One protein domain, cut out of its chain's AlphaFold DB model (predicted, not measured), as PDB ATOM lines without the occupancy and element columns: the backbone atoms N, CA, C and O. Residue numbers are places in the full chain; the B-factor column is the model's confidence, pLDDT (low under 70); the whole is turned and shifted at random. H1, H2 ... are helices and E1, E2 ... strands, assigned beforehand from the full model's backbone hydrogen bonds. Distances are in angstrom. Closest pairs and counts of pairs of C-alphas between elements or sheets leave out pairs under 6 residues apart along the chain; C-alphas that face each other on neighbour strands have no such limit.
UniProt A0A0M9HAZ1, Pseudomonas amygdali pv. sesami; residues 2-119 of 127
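What this domain is: This is residues 2 to 119 of the 127 residues of a protein of Pseudomonas amygdali pv. sesami (UniProt A0A0M9HAZ1). In this long rod, a core of parallel sheet E1 E2, with H2 packed on it and H4 beside H2, lies between H1 and the arm H3. The 118 printed residues run H1, E1, H2, E2, H3, H4, mostly helix, under half in named elements. The whole is loose, radius of gyration of the C-alphas 18.0 A, spans 66 by 23 by 23 A.

Where its parts are: E1 is residues 18 to 20, E2 37 to 40, H2 24 to 31, H4 80 to 92, H1 2 to 6, H3 42 to 58, 25.6 A long. C-alpha 2 is at (-8.681, 13.197, 61.813), C-alpha 92 at (-2.287, 27.479, 83.515).

How they stand to each other: E1 and E2 are parallel; N 19 and O 37 are within hydrogen-bond range, 3.0 A. With H2 between, they form a strand-helix-strand unit, its crossover right-handed. H2 and H4 touch, closest at C-alphas of Ser 24 and Leu 87, 5.7 A. H1 and H2 have every O i to N i+4 pair within range, H3 11 of 13, H4 7 of 9.

The domain as a whole: Links H1 to E1 and H3 to H4 are long. The printed part has no cut; no printed residue is under 70.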
ATOM      1  N   ASP A   2      -9.165  12.665  63.105       97.69
ATOM      2  CA  ASP A   2      -8.681  13.197  61.813       97.69
ATOM      3  C   ASP A   2      -8.975  12.267  60.634       97.69
ATOM      4  O   ASP A   2      -9.590  12.700  59.669       97.69
ATOM      5  N   ALA A   3      -8.726  10.964  60.784       98.38
ATOM      6  CA  ALA A   3      -9.097   9.970  59.772       98.38
ATOM      7  C   ALA A   3     -10.602   9.967  59.414       98.38
ATOM      8  O   ALA A   3     -10.966   9.676  58.279       98.38
ATOM      9  N   LEU A   4     -11.492  10.301  60.359       98.38
ATOM     10  CA  LEU A   4     -12.926  10.427  60.068       98.38
ATOM     11  C   LEU A   4     -13.205  11.684  59.237       98.38
ATOM     12  O   LEU A   4     -13.952  11.615  58.263       98.38
ATOM     13  N   ARG A   5     -12.565  12.807  59.587       98.06
ATOM     14  CA  ARG A   5     -12.667  14.066  58.835       98.06
ATOM     15  C   ARG A   5     -12.148  13.913  57.408       98.06
ATOM     16  O   ARG A   5     -12.791  14.381  56.479       98.06
ATOM     17  N   GLU A   6     -11.039  13.200  57.222       98.56
ATOM     18  CA  GLU A   6     -10.476  12.882  55.899       98.56
ATOM     19  C   GLU A   6     -11.436  12.072  55.016       98.56
ATOM     20  O   GLU A   6     -11.366  12.141  53.791       98.56
ATOM     21  N   LYS A   7     -12.359  11.319  55.625       98.12
ATOM     22  CA  LYS A   7     -13.430  10.591  54.929       98.12
ATOM     23  C   LYS A   7     -14.728  11.394  54.790       98.12
ATOM     24  O   LYS A   7     -15.717  10.844  54.318       98.12
ATOM     25  N   GLY A   8     -14.727  12.672  55.170       98.12
ATOM     26  CA  GLY A   8     -15.891  13.559  55.103       98.12
ATOM     27  C   GLY A   8     -16.876  13.414  56.266       98.12
ATOM     28  O   GLY A   8     -17.943  14.016  56.215       98.12
ATOM     29  N   GLY A   9     -16.537  12.637  57.300       98.25
ATOM     30  CA  GLY A   9     -17.369  12.476  58.494       98.25
ATOM     31  C   GLY A   9     -17.090  13.524  59.574       98.25
ATOM     32  O   GLY A   9     -16.034  14.161  59.612       98.25
ATOM     33  N   LYS A  10     -18.031  13.664  60.506       98.44
ATOM     34  CA  LYS A  10     -18.016  14.631  61.604       98.44
ATOM     35  C   LYS A  10     -17.846  13.944  62.966       98.44
ATOM     36  O   LYS A  10     -18.754  13.251  63.431       98.44
ATOM     37  N   PRO A  11     -16.702  14.132  63.649       98.38
ATOM     38  CA  PRO A  11     -16.527  13.663  65.021       98.38
ATOM     39  C   PRO A  11     -17.562  14.270  65.972       98.38
ATOM     40  O   PRO A  11     -17.831  15.463  65.896       98.38
ATOM     41  N   GLY A  12     -18.114  13.454  66.869       96.50
ATOM     42  CA  GLY A  12     -19.141  13.862  67.828       96.50
ATOM     43  C   GLY A  12     -20.575  13.843  67.289       96.50
ATOM     44  O   GLY A  12     -21.504  13.854  68.090       96.50
ATOM     45  N   GLU A  13     -20.754  13.746  65.968       97.56
ATOM     46  CA  GLU A  13     -22.056  13.561  65.309       97.56
ATOM     47  C   GLU A  13     -22.143  12.163  64.680       97.56
ATOM     48  O   GLU A  13     -22.867  11.303  65.179       97.56
ATOM     49  N   ASP A  14     -21.354  11.910  63.630       98.25
ATOM     50  CA  ASP A  14     -21.389  10.648  62.876       98.25
ATOM     51  C   ASP A  14     -20.718   9.503  63.647       98.25
ATOM     52  O   ASP A  14     -21.089   8.337  63.520       98.25
ATOM     53  N   VAL A  15     -19.699   9.837  64.447       98.38
ATOM     54  CA  VAL A  15     -18.986   8.897  65.320       98.38
ATOM     55  C   VAL A  15     -18.667   9.584  66.640       98.38
ATOM     56  O   VAL A  15     -18.023  10.637  66.666       98.38
ATOM     57  N   LEU A  16     -19.060   8.951  67.743       98.19
ATOM     58  CA  LEU A  16     -18.724   9.399  69.091       98.19
ATOM     59  C   LEU A  16     -17.308   8.950  69.459       98.19
ATOM     60  O   LEU A  16     -16.926   7.800  69.240       98.19
ATOM     61  N   PHE A  17     -16.538   9.859  70.049       98.00
ATOM     62  CA  PHE A  17     -15.184   9.584  70.524       98.00
ATOM     63  C   PHE A  17     -15.105   9.781  72.035       98.00
ATOM     64  O   PHE A  17     -15.743  10.675  72.596       98.00
ATOM     65  N   SER A  18     -14.259   8.987  72.685       96.94
ATOM     66  CA  SER A  18     -13.849   9.187  74.070       96.94
ATOM     67  C   SER A  18     -12.328   9.232  74.171       96.94
ATOM     68  O   SER A  18     -11.615   8.721  73.303       96.94
ATOM     69  N   ALA A  19     -11.822   9.876  75.218       96.38
ATOM     70  CA  ALA A  19     -10.399   9.897  75.517       96.38
ATOM     71  C   ALA A  19     -10.141   9.792  77.018       96.38
ATOM     72  O   ALA A  19     -10.903  10.296  77.846       96.38
ATOM     73  N   ILE A  20      -9.005   9.186  77.343       95.69
ATOM     74  CA  ILE A  20      -8.345   9.339  78.635       95.69
ATOM     75  C   ILE A  20      -7.221  10.357  78.428       95.69
ATOM     76  O   ILE A  20      -6.590  10.356  77.372       95.69
ATOM     77  N   ASN A  21      -6.995  11.205  79.433       94.12
ATOM     78  CA  ASN A  21      -6.117  12.383  79.465       94.12
ATOM     79  C   ASN A  21      -6.882  13.673  79.142       94.12
ATOM     80  O   ASN A  21      -7.268  13.929  78.002       94.12
ATOM     81  N   GLY A  22      -7.033  14.536  80.148       93.81
ATOM     82  CA  GLY A  22      -7.583  15.889  80.017       93.81
ATOM     83  C   GLY A  22      -6.537  16.892  79.539       93.81
ATOM     84  O   GLY A  22      -6.300  17.892  80.200       93.81
ATOM     85  N   THR A  23      -5.863  16.603  78.427       96.31
ATOM     86  CA  THR A  23      -4.956  17.558  77.771       96.31
ATOM     87  C   THR A  23      -5.726  18.779  77.257       96.31
ATOM     88  O   THR A  23      -6.928  18.701  77.003       96.31
ATOM     89  N   SER A  24      -5.042  19.899  76.995       96.88
ATOM     90  CA  SER A  24      -5.699  21.054  76.363       96.88
ATOM     91  C   SER A  24      -6.341  20.705  75.018       96.88
ATOM     92  O   SER A  24      -7.386  21.259  74.692       96.88
ATOM     93  N   LEU A  25      -5.756  19.773  74.257       97.25
ATOM     94  CA  LEU A  25      -6.305  19.318  72.980       97.25
ATOM     95  C   LEU A  25      -7.620  18.550  73.161       97.25
ATOM     96  O   LEU A  25      -8.596  18.849  72.477       97.25
ATOM     97  N   SER A  26      -7.667  17.582  74.080       97.44
ATOM     98  CA  SER A  26      -8.876  16.782  74.325       97.44
ATOM     99  C   SER A  26      -9.994  17.619  74.940       97.44
ATOM    100  O   SER A  26     -11.131  17.533  74.489       97.44
ATOM    101  N   LEU A  27      -9.674  18.504  75.886       97.88
ATOM    102  CA  LEU A  27     -10.649  19.420  76.478       97.88
ATOM    103  C   LEU A  27     -11.174  20.440  75.458       97.88
ATOM    104  O   LEU A  27     -12.370  20.706  75.422       97.88
ATOM    105  N   GLN A  28     -10.320  20.968  74.573       97.75
ATOM    106  CA  GLN A  28     -10.773  21.830  73.476       97.75
ATOM    107  C   GLN A  28     -11.638  21.056  72.471       97.75
ATOM    108  O   GLN A  28     -12.641  21.581  71.996       97.75
ATOM    109  N   ALA A  29     -11.286  19.808  72.152       97.88
ATOM    110  CA  ALA A  29     -12.095  18.963  71.276       97.88
ATOM    111  C   ALA A  29     -13.471  18.663  71.885       97.88
ATOM    112  O   ALA A  29     -14.461  18.678  71.154       97.88
ATOM    113  N   GLN A  30     -13.538  18.446  73.203       97.62
ATOM    114  CA  GLN A  30     -14.795  18.264  73.927       97.62
ATOM    115  C   GLN A  30     -15.631  19.542  73.931       97.62
ATOM    116  O   GLN A  30     -16.815  19.497  73.610       97.62
ATOM    117  N   LEU A  31     -15.005  20.691  74.201       97.31
ATOM    118  CA  LEU A  31     -15.671  21.993  74.163       97.31
ATOM    119  C   LEU A  31     -16.263  22.294  72.780       97.31
ATOM    120  O   LEU A  31     -17.351  22.847  72.670       97.31
ATOM    121  N   ASN A  32     -15.562  21.884  71.722       97.00
ATOM    122  CA  ASN A  32     -15.998  22.044  70.338       97.00
ATOM    123  C   ASN A  32     -17.005  20.962  69.890       97.00
ATOM    124  O   ASN A  32     -17.303  20.890  68.701       97.00
ATOM    125  N   GLY A  33     -17.446  20.065  70.779       97.00
ATOM    126  CA  GLY A  33     -18.377  18.976  70.463       97.00
ATOM    127  C   GLY A  33     -17.789  17.820  69.644       97.00
ATOM    128  O   GLY A  33     -18.496  16.866  69.357       97.00
ATOM    129  N   ASN A  34     -16.497  17.856  69.298       97.69
ATOM    130  CA  ASN A  34     -15.843  16.813  68.496       97.69
ATOM    131  C   ASN A  34     -15.529  15.541  69.303       97.69
ATOM    132  O   ASN A  34     -15.377  14.461  68.732       97.69
ATOM    133  N   LEU A  35     -15.357  15.687  70.618       97.62
ATOM    134  CA  LEU A  35     -15.030  14.612  71.549       97.62
ATOM    135  C   LEU A  35     -16.138  14.512  72.596       97.62
ATOM    136  O   LEU A  35     -16.388  15.462  73.328       97.62
ATOM    137  N   SER A  36     -16.812  13.372  72.671       96.19
ATOM    138  CA  SER A  36     -18.026  13.229  73.480       96.19
ATOM    139  C   SER A  36     -17.715  13.080  74.967       96.19
ATOM    140  O   SER A  36     -18.465  13.566  75.811       96.19
ATOM    141  N   VAL A  37     -16.610  12.404  75.296       96.44
ATOM    142  CA  VAL A  37     -16.247  12.066  76.676       96.44
ATOM    143  C   VAL A  37     -14.747  12.233  76.916       96.44
ATOM    144  O   VAL A  37     -13.931  11.722  76.148       96.44
ATOM    145  N   VAL A  38     -14.380  12.876  78.029       97.81
ATOM    146  CA  VAL A  38     -12.998  12.953  78.526       97.81
ATOM    147  C   VAL A  38     -12.938  12.473  79.972       97.81
ATOM    148  O   VAL A  38     -13.618  13.018  80.838       97.81
ATOM    149  N   ALA A  39     -12.085  11.485  80.242       96.88
ATOM    150  CA  ALA A  39     -11.716  11.073  81.594       96.88
ATOM    151  C   ALA A  39     -10.283  11.526  81.919       96.88
ATOM    152  O   ALA A  39      -9.361  11.379  81.111       96.88
ATOM    153  N   THR A  40     -10.064  12.084  83.107       96.00
ATOM    154  CA  THR A  40      -8.761  12.633  83.519       96.00
ATOM    155  C   THR A  40      -8.538  12.500  85.029       96.00
ATOM    156  O   THR A  40      -9.381  11.959  85.728       96.00
ATOM    157  N   GLY A  41      -7.393  12.968  85.531       94.81
ATOM    158  CA  GLY A  41      -7.087  13.082  86.963       94.81
ATOM    159  C   GLY A  41      -6.040  12.101  87.488       94.81
ATOM    160  O   GLY A  41      -5.371  12.406  88.469       94.81
ATOM    161  N   HIS A  42      -5.760  11.001  86.784       95.50
ATOM    162  CA  HIS A  42      -4.704  10.046  87.165       95.50
ATOM    163  C   HIS A  42      -3.296  10.667  87.234       95.50
ATOM    164  O   HIS A  42      -2.460  10.198  88.003       95.50
ATOM    165  N   PHE A  43      -3.029  11.753  86.497       94.31
ATOM    166  CA  PHE A  43      -1.753  12.475  86.574       94.31
ATOM    167  C   PHE A  43      -1.462  13.031  87.984       94.31
ATOM    168  O   PHE A  43      -0.309  13.273  88.330       94.31
ATOM    169  N   THR A  44      -2.492  13.196  88.824       95.50
ATOM    170  CA  THR A  44      -2.367  13.720  90.195       95.50
ATOM    171  C   THR A  44      -1.753  12.724  91.179       95.50
ATOM    172  O   THR A  44      -1.285  13.137  92.240       95.50
ATOM    173  N   LEU A  45      -1.682  11.431  90.828       95.50
ATOM    174  CA  LEU A  45      -1.131  10.377  91.689       95.50
ATOM    175  C   LEU A  45       0.281  10.697  92.192       95.50
ATOM    176  O   LEU A  45       0.595  10.411  93.346       95.50
ATOM    177  N   GLY A  46       1.115  11.342  91.370       94.19
ATOM    178  CA  GLY A  46       2.449  11.782  91.788       94.19
ATOM    179  C   GLY A  46       2.408  12.811  92.922       94.19
ATOM    180  O   GLY A  46       3.135  12.680  93.906       94.19
ATOM    181  N   GLY A  47       1.510  13.796  92.837       94.88
ATOM    182  CA  GLY A  47       1.315  14.798  93.890       94.88
ATOM    183  C   GLY A  47       0.813  14.179  95.196       94.88
ATOM    184  O   GLY A  47       1.328  14.483  96.273       94.88
ATOM    185  N   TRP A  48      -0.130  13.240  95.105       95.56
ATOM    186  CA  TRP A  48      -0.629  12.508  96.270       95.56
ATOM    187  C   TRP A  48       0.443  11.629  96.920       95.56
ATOM    188  O   TRP A  48       0.536  11.582  98.149       95.56
ATOM    189  N   ALA A  49       1.303  10.990  96.121       94.56
ATOM    190  CA  ALA A  49       2.443  10.234  96.629       94.56
ATOM    191  C   ALA A  49       3.428  11.132  97.395       94.56
ATOM    192  O   ALA A  49       3.867  10.762  98.483       94.56
ATOM    193  N   ILE A  50       3.720  12.337  96.889       94.88
ATOM    194  CA  ILE A  50       4.576  13.309  97.587       94.88
ATOM    195  C   ILE A  50       3.970  13.704  98.938       94.88
ATOM    196  O   ILE A  50       4.690  13.748  99.933       94.88
ATOM    197  N   ILE A  51       2.654  13.928  99.015       93.94
ATOM    198  CA  ILE A  51       1.981  14.239 100.287       93.94
ATOM    199  C   ILE A  51       2.109  13.079 101.281       93.94
ATOM    200  O   ILE A  51       2.399  13.309 102.455       93.94
ATOM    201  N   LEU A  52       1.939  11.831 100.837       92.31
ATOM    202  CA  LEU A  52       2.131  10.660 101.699       92.31
ATOM    203  C   LEU A  52       3.568  10.550 102.219       92.31
ATOM    204  O   LEU A  52       3.767  10.305 103.410       92.31
ATOM    205  N   LEU A  53       4.561  10.765 101.352       92.00
ATOM    206  CA  LEU A  53       5.975  10.759 101.734       92.00
ATOM    207  C   LEU A  53       6.293  11.889 102.717       92.00
ATOM    208  O   LEU A  53       6.935  11.651 103.737       92.00
ATOM    209  N   HIS A  54       5.783  13.093 102.462       91.94
ATOM    210  CA  HIS A  54       5.957  14.240 103.347       91.94
ATOM    211  C   HIS A  54       5.358  13.984 104.738       91.94
ATOM    212  O   HIS A  54       5.990  14.266 105.756       91.94
ATOM    213  N   ARG A  55       4.159  13.392 104.800       90.69
ATOM    214  CA  ARG A  55       3.511  13.006 106.064       90.69
ATOM    215  C   ARG A  55       4.319  11.956 106.821       90.69
ATOM    216  O   ARG A  55       4.414  12.030 108.041       90.69
ATOM    217  N   TYR A  56       4.896  10.985 106.114       91.38
ATOM    218  CA  TYR A  56       5.753   9.970 106.729       91.38
ATOM    219  C   TYR A  56       7.024  10.586 107.326       91.38
ATOM    220  O   TYR A  56       7.382  10.286 108.465       91.38
ATOM    221  N   ASP A  57       7.685  11.460 106.566       91.88
ATOM    222  CA  ASP A  57       8.942  12.088 106.969       91.88
ATOM    223  C   ASP A  57       8.769  12.994 108.201       91.88
ATOM    224  O   ASP A  57       9.499  12.862 109.190       91.88
ATOM    225  N   THR A  58       7.723  13.829 108.185       91.75
ATOM    226  CA  THR A  58       7.434  14.829 109.231       91.75
ATOM    227  C   THR A  58       6.731  14.274 110.473       91.75
ATOM    228  O   THR A  58       6.697  14.944 111.508       91.75
ATOM    229  N   ALA A  59       6.190  13.053 110.425       90.00
ATOM    230  CA  ALA A  59       5.566  12.432 111.589       90.00
ATOM    231  C   ALA A  59       6.593  12.105 112.687       90.00
ATOM    232  O   ALA A  59       7.691  11.596 112.422       90.00
ATOM    233  N   GLN A  60       6.187  12.312 113.948       91.00
ATOM    234  CA  GLN A  60       6.916  11.803 115.112       91.00
ATOM    235  C   GLN A  60       7.150  10.300 114.951       91.00
ATOM    236  O   GLN A  60       6.264   9.579 114.490       91.00
ATOM    237  N   ARG A  61       8.325   9.806 115.356       86.88
ATOM    238  CA  ARG A  61       8.739   8.415 115.106       86.88
ATOM    239  C   ARG A  61       7.699   7.390 115.577       86.88
ATOM    240  O   ARG A  61       7.483   6.401 114.888       86.88
ATOM    241  N   GLN A  62       7.044   7.644 116.706       88.69
ATOM    242  CA  GLN A  62       6.010   6.789 117.297       88.69
ATOM    243  C   GLN A  62       4.684   6.816 116.518       88.69
ATOM    244  O   GLN A  62       3.926   5.856 116.575       88.69
ATOM    245  N   ALA A  63       4.409   7.899 115.788       85.62
ATOM    246  CA  ALA A  63       3.204   8.085 114.981       85.62
ATOM    247  C   ALA A  63       3.403   7.709 113.500       85.62
ATOM    248  O   ALA A  63       2.450   7.766 112.720       85.62
ATOM    249  N   ARG A  64       4.624   7.336 113.085       85.69
ATOM    250  CA  ARG A  64       4.913   6.932 111.703       85.69
ATOM    251  C   ARG A  64       4.166   5.649 111.362       85.69
ATOM    252  O   ARG A  64       4.521   4.564 111.814       85.69
ATOM    253  N   GLN A  65       3.157   5.780 110.514       79.38
ATOM    254  CA  GLN A  65       2.477   4.645 109.907       79.38
ATOM    255  C   GLN A  65       3.203   4.213 108.633       79.38
ATOM    256  O   GLN A  65       3.799   5.035 107.934       79.38
ATOM    257  N   GLN A  66       3.136   2.924 108.296       81.12
ATOM    258  CA  GLN A  66       3.570   2.478 106.976       81.12
ATOM    259  C   GLN A  66       2.674   3.111 105.904       81.12
ATOM    260  O   GLN A  66       1.444   3.028 105.975       81.12
ATOM    261  N   VAL A  67       3.301   3.735 104.903       79.12
ATOM    262  CA  VAL A  67       2.581   4.332 103.770       79.12
ATOM    263  C   VAL A  67       1.864   3.240 102.972       79.12
ATOM    264  O   VAL A  67       0.680   3.388 102.695       79.12
ATOM    265  N   GLY A  68       2.542   2.117 102.702       85.31
ATOM    266  CA  GLY A  68       1.963   0.932 102.061       85.31
ATOM    267  C   GLY A  68       1.309   1.207 100.703       85.31
ATOM    268  O   GLY A  68       1.463   2.278 100.117       85.31
ATOM    269  N   ALA A  69       0.560   0.226 100.198       89.25
ATOM    270  CA  ALA A  69      -0.316   0.449  99.056       89.25
ATOM    271  C   ALA A  69      -1.503   1.337  99.471       89.25
ATOM    272  O   ALA A  69      -2.068   1.189 100.564       89.25
ATOM    273  N   ARG A  70      -1.877   2.267  98.590       87.94
ATOM    274  CA  ARG A  70      -3.032   3.152  98.750       87.94
ATOM    275  C   ARG A  70      -3.849   3.144  97.468       87.94
ATOM    276  O   ARG A  70      -3.285   3.226  96.380       87.94
ATOM    277  N   THR A  71      -5.164   3.090  97.628       90.38
ATOM    278  CA  THR A  71      -6.132   3.233  96.542       90.38
ATOM    279  C   THR A  71      -6.910   4.513  96.790       90.38
ATOM    280  O   THR A  71      -7.437   4.701  97.883       90.38
ATOM    281  N   ILE A  72      -6.934   5.395  95.794       91.12
ATOM    282  CA  ILE A  72      -7.691   6.645  95.813       91.12
ATOM    283  C   ILE A  72      -8.391   6.830  94.468       91.12
ATOM    284  O   ILE A  72      -7.827   6.511  93.417       91.12
ATOM    285  N   ASP A  73      -9.603   7.370  94.509       91.56
ATOM    286  CA  ASP A  73     -10.401   7.631  93.315       91.56
ATOM    287  C   ASP A  73     -10.011   8.989  92.727       91.56
ATOM    288  O   ASP A  73     -10.393  10.042  93.233       91.56
ATOM    289  N   VAL A  74      -9.197   8.949  91.672       93.75
ATOM    290  CA  VAL A  74      -8.663  10.147  90.995       93.75
ATOM    291  C   VAL A  74      -9.224  10.347  89.593       93.75
ATOM    292  O   VAL A  74      -9.069  11.423  89.020       93.75
ATOM    293  N   LEU A  75      -9.830   9.311  89.005       93.62
ATOM    294  CA  LEU A  75     -10.438   9.434  87.687       93.62
ATOM    295  C   LEU A  75     -11.741  10.216  87.798       93.62
ATOM    296  O   LEU A  75     -12.660   9.819  88.505       93.62
ATOM    297  N   HIS A  76     -11.809  11.308  87.053       94.31
ATOM    298  CA  HIS A  76     -12.968  12.176  86.967       94.31
ATOM    299  C   HIS A  76     -13.416  12.286  85.511       94.31
ATOM    300  O   HIS A  76     -12.593  12.465  84.601       94.31
ATOM    301  N   LEU A  77     -14.727  12.174  85.299       95.62
ATOM    302  CA  LEU A  77     -15.365  12.405  84.013       95.62
ATOM    303  C   LEU A  77     -15.616  13.902  83.855       95.62
ATOM    304  O   LEU A  77     -16.372  14.482  84.626       95.62
ATOM    305  N   VAL A  78     -15.010  14.532  82.855       95.94
ATOM    306  CA  VAL A  78     -15.215  15.963  82.622       95.94
ATOM    307  C   VAL A  78     -16.594  16.173  82.017       95.94
ATOM    308  O   VAL A  78     -16.842  15.802  80.868       95.94
ATOM    309  N   GLU A  79     -17.497  16.782  82.780       92.94
ATOM    310  CA  GLU A  79     -18.808  17.171  82.270       92.94
ATOM    311  C   GLU A  79     -18.678  18.350  81.279       92.94
ATOM    312  O   GLU A  79     -17.835  19.237  81.473       92.94
ATOM    313  N   PRO A  80     -19.535  18.436  80.242       89.62
ATOM    314  CA  PRO A  80     -19.509  19.549  79.286       89.62
ATOM    315  C   PRO A  80     -19.543  20.933  79.952       89.62
ATOM    316  O   PRO A  80     -18.792  21.827  79.567       89.62
ATOM    317  N   LYS A  81     -20.341  21.087  81.020       92.12
ATOM    318  CA  LYS A  81     -20.458  22.337  81.794       92.12
ATOM    319  C   LYS A  81     -19.151  22.765  82.481       92.12
ATOM    320  O   LYS A  81     -18.929  23.955  82.671       92.12
ATOM    321  N   ASP A  82     -18.279  21.811  82.808       93.19
ATOM    322  CA  ASP A  82     -17.022  22.049  83.524       93.19
ATOM    323  C   ASP A  82     -15.809  22.107  82.574       93.19
ATOM    324  O   ASP A  82     -14.712  22.505  82.978       93.19
ATOM    325  N   THR A  83     -15.985  21.756  81.292       95.94
ATOM    326  CA  THR A  83     -14.893  21.587  80.313       95.94
ATOM    327  C   THR A  83     -14.027  22.841  80.179       95.94
ATOM    328  O   THR A  83     -12.799  22.751  80.176       95.94
ATOM    329  N   GLN A  84     -14.639  24.030  80.142       96.25
ATOM    330  CA  GLN A  84     -13.897  25.291  80.057       96.25
ATOM    331  C   GLN A  84     -13.015  25.529  81.291       96.25
ATOM    332  O   GLN A  84     -11.892  26.024  81.176       96.25
ATOM    333  N   ARG A  85     -13.503  25.161  82.479       95.00
ATOM    334  CA  ARG A  85     -12.780  25.343  83.742       95.00
ATOM    335  C   ARG A  85     -11.583  24.399  83.821       95.00
ATOM    336  O   ARG A  85     -10.483  24.838  84.154       95.00
ATOM    337  N   PHE A  86     -11.761  23.141  83.415       96.12
ATOM    338  CA  PHE A  86     -10.657  22.191  83.267       96.12
ATOM    339  C   PHE A  86      -9.637  22.639  82.217       96.12
ATOM    340  O   PHE A  86      -8.435  22.521  82.455       96.12
ATOM    341  N   LEU A  87     -10.086  23.190  81.084       96.75
ATOM    342  CA  LEU A  87      -9.194  23.693  80.037       96.75
ATOM    343  C   LEU A  87      -8.320  24.840  80.555       96.75
ATOM    344  O   LEU A  87      -7.112  24.841  80.313       96.75
ATOM    345  N   ASN A  88      -8.908  25.776  81.303       96.00
ATOM    346  CA  ASN A  88      -8.175  26.881  81.922       96.00
ATOM    347  C   ASN A  88      -7.151  26.367  82.942       96.00
ATOM    348  O   ASN A  88      -5.981  26.733  82.866       96.00
ATOM    349  N   ALA A  89      -7.559  25.471  83.848       95.25
ATOM    350  CA  ALA A  89      -6.656  24.884  84.838       95.25
ATOM    351  C   ALA A  89      -5.499  24.109  84.189       95.25
ATOM    352  O   ALA A  89      -4.363  24.225  84.638       95.25
ATOM    353  N   THR A  90      -5.770  23.377  83.104       94.75
ATOM    354  CA  THR A  90      -4.753  22.637  82.344       94.75
ATOM    355  C   THR A  90      -3.761  23.580  81.665       94.75
ATOM    356  O   THR A  90      -2.563  23.347  81.734       94.75
ATOM    357  N   ARG A  91      -4.239  24.658  81.024       94.75
ATOM    358  CA  ARG A  91      -3.375  25.641  80.341       94.75
ATOM    359  C   ARG A  91      -2.500  26.438  81.302       94.75
ATOM    360  O   ARG A  91      -1.394  26.812  80.941       94.75
ATOM    361  N   GLU A  92      -3.017  26.733  82.489       93.50
ATOM    362  CA  GLU A  92      -2.287  27.479  83.515       93.50
ATOM    363  C   GLU A  92      -1.467  26.568  84.444       93.50
ATOM    364  O   GLU A  92      -0.769  27.083  85.314       93.50
ATOM    365  N   GLU A  93      -1.576  25.242  84.298       88.88
ATOM    366  CA  GLU A  93      -1.004  24.238  85.211       88.88
ATOM    367  C   GLU A  93      -1.414  24.453  86.682       88.88
ATOM    368  O   GLU A  93      -0.664  24.201  87.624       88.88
ATOM    369  N   ARG A  94      -2.645  24.928  86.905       90.06
ATOM    370  CA  ARG A  94      -3.147  25.308  88.233       90.06
ATOM    371  C   ARG A  94      -4.114  24.284  88.799       90.06
ATOM    372  O   ARG A  94      -5.324  24.496  88.793       90.06
ATOM    373  N   TYR A  95      -3.563  23.223  89.372       93.25
ATOM    374  CA  TYR A  95      -4.294  22.316  90.256       93.25
ATOM    375  C   TYR A  95      -3.806  22.472  91.694       93.25
ATOM    376  O   TYR A  95      -2.614  22.646  91.943       93.25
ATOM    377  N   ARG A  96      -4.730  22.421  92.652       93.19
ATOM    378  CA  ARG A  96      -4.436  22.548  94.081       93.19
ATOM    379  C   ARG A  96      -4.552  21.190  94.754       93.19
ATOM    380  O   ARG A  96      -5.547  20.501  94.571       93.19
ATOM    381  N   LEU A  97      -3.544  20.832  95.540       92.94
ATOM    382  CA  LEU A  97      -3.564  19.640  96.381       92.94
ATOM    383  C   LEU A  97      -3.884  20.049  97.818       92.94
ATOM    384  O   LEU A  97      -3.247  20.957  98.356       92.94
ATOM    385  N   ASP A  98      -4.835  19.363  98.445       91.69
ATOM    386  CA  ASP A  98      -5.078  19.499  99.877       91.69
ATOM    387  C   ASP A  98      -4.136  18.570 100.657       91.69
ATOM    388  O   ASP A  98      -4.219  17.344 100.577       91.69
ATOM    389  N   ILE A  99      -3.236  19.149 101.449       91.62
ATOM    390  CA  ILE A  99      -2.296  18.393 102.290       91.62
ATOM    391  C   ILE A  99      -3.001  17.593 103.400       91.62
ATOM    392  O   ILE A  99      -2.432  16.641 103.944       91.62
ATOM    393  N   GLN A 100      -4.245  17.954 103.728       90.69
ATOM    394  CA  GLN A 100      -5.087  17.262 104.696       90.69
ATOM    395  C   GLN A 100      -5.975  16.187 104.055       90.69
ATOM    396  O   GLN A 100      -6.657  15.486 104.796       90.69
ATOM    397  N   ALA A 101      -5.918  15.976 102.731       92.50
ATOM    398  CA  ALA A 101      -6.795  15.051 102.000       92.50
ATOM    399  C   ALA A 101      -6.894  13.653 102.638       92.50
ATOM    400  O   ALA A 101      -7.977  13.101 102.790       92.50
ATOM    401  N   PHE A 102      -5.770  13.101 103.103       90.81
ATOM    402  CA  PHE A 102      -5.723  11.777 103.741       90.81
ATOM    403  C   PHE A 102      -6.303  11.718 105.167       90.81
ATOM    404  O   PHE A 102      -6.270  10.658 105.787       90.81
ATOM    405  N   ASN A 103      -6.803  12.831 105.706       89.19
ATOM    406  CA  ASN A 103      -7.524  12.885 106.983       89.19
ATOM    407  C   ASN A 103      -9.046  12.943 106.788       89.19
ATOM    408  O   ASN A 103      -9.786  12.921 107.770       89.19
ATOM    409  N   VAL A 104      -9.516  13.041 105.541       88.62
ATOM    410  CA  VAL A 104     -10.926  13.236 105.202       88.62
ATOM    411  C   VAL A 104     -11.525  11.915 104.719       88.62
ATOM    412  O   VAL A 104     -10.989  11.270 103.824       88.62
ATOM    413  N   GLY A 105     -12.658  11.520 105.300       85.81
ATOM    414  CA  GLY A 105     -13.418  10.323 104.916       85.81
ATOM    415  C   GLY A 105     -14.524  10.604 103.894       85.81
ATOM    416  O   GLY A 105     -15.641  10.130 104.081       85.81
ATOM    417  N   ALA A 106     -14.248  11.424 102.875       87.25
ATOM    418  CA  ALA A 106     -15.196  11.760 101.809       87.25
ATOM    419  C   ALA A 106     -14.886  10.969 100.530       87.25
ATOM    420  O   ALA A 106     -13.729  10.649 100.256       87.25
ATOM    421  N   PHE A 107     -15.920  10.671  99.740       87.38
ATOM    422  CA  PHE A 107     -15.844   9.808  98.558       87.38
ATOM    423  C   PHE A 107     -16.579  10.435  97.367       87.38
ATOM    424  O   PHE A 107     -17.344  11.384  97.530       87.38
ATOM    425  N   GLY A 108     -16.366   9.891  96.166       87.19
ATOM    426  CA  GLY A 108     -17.015  10.387  94.949       87.19
ATOM    427  C   GLY A 108     -16.631  11.835  94.632       87.19
ATOM    428  O   GLY A 108     -15.469  12.214  94.761       87.19
ATOM    429  N   GLU A 109     -17.606  12.653  94.234       86.00
ATOM    430  CA  GLU A 109     -17.376  14.063  93.881       86.00
ATOM    431  C   GLU A 109     -16.923  14.923  95.072       86.00
ATOM    432  O   GLU A 109     -16.183  15.883  94.873       86.00
ATOM    433  N   ASP A 110     -17.281  14.545  96.302       88.81
ATOM    434  CA  ASP A 110     -16.870  15.244  97.528       88.81
ATOM    435  C   ASP A 110     -15.480  14.804  98.022       88.81
ATOM    436  O   ASP A 110     -14.932  15.371  98.968       88.81
ATOM    437  N   SER A 111     -14.886  13.788  97.386       92.50
ATOM    438  CA  SER A 111     -13.542  13.312  97.711       92.50
ATOM    439  C   SER A 111     -12.507  14.426  97.516       92.50
ATOM    440  O   SER A 111     -12.485  15.058  96.454       92.50
ATOM    441  N   PRO A 112     -11.560  14.629  98.450       92.94
ATOM    442  CA  PRO A 112     -10.456  15.568  98.237       92.94
ATOM    443  C   PRO A 112      -9.524  15.135  97.089       92.94
ATOM    444  O   PRO A 112      -8.735  15.940  96.601       92.94
ATOM    445  N   PHE A 113      -9.623  13.876  96.645       94.94
ATOM    446  CA  PHE A 113      -8.885  13.328  95.506       94.94
ATOM    447  C   PHE A 113      -9.596  13.554  94.161       94.94
ATOM    448  O   PHE A 113      -8.985  13.347  93.111       94.94
ATOM    449  N   SER A 114     -10.860  14.005  94.177       92.81
ATOM    450  CA  SER A 114     -11.587  14.370  92.961       92.81
ATOM    451  C   SER A 114     -10.914  15.562  92.288       92.81
ATOM    452  O   SER A 114     -10.700  16.612  92.900       92.81
ATOM    453  N   LEU A 115     -10.636  15.436  90.988       94.25
ATOM    454  CA  LEU A 115      -9.983  16.501  90.230       94.25
ATOM    455  C   LEU A 115     -10.799  17.805  90.233       94.25
ATOM    456  O   LEU A 115     -10.226  18.891  90.144       94.25
ATOM    457  N   LYS A 116     -12.126  17.721  90.380       92.38
ATOM    458  CA  LYS A 116     -13.008  18.891  90.470       92.38
ATOM    459  C   LYS A 116     -12.701  19.765  91.689       92.38
ATOM    460  O   LYS A 116     -12.695  20.993  91.569       92.38
ATOM    461  N   ASN A 117     -12.366  19.146  92.820       92.38
ATOM    462  CA  ASN A 117     -12.006  19.836  94.063       92.38
ATOM    463  C   ASN A 117     -10.593  20.429  94.021       92.38
ATOM    464  O   ASN A 117     -10.263  21.333  94.787       92.38
ATOM    465  N   MET A 118      -9.777  19.987  93.065       93.81
ATOM    466  CA  MET A 118      -8.443  20.527  92.815       93.81
ATOM    467  C   MET A 118      -8.459  21.765  91.910       93.81
ATOM    468  O   MET A 118      -7.428  22.426  91.764       93.81
ATOM    469  N   LEU A 119      -9.596  22.101  91.289       93.62
ATOM    470  CA  LEU A 119      -9.686  23.264  90.409       93.62
ATOM    471  C   LEU A 119      -9.509  24.579  91.199       93.62
ATOM    472  O   LEU A 119      -9.921  24.686  92.366       93.62
TER     473      LEU A 119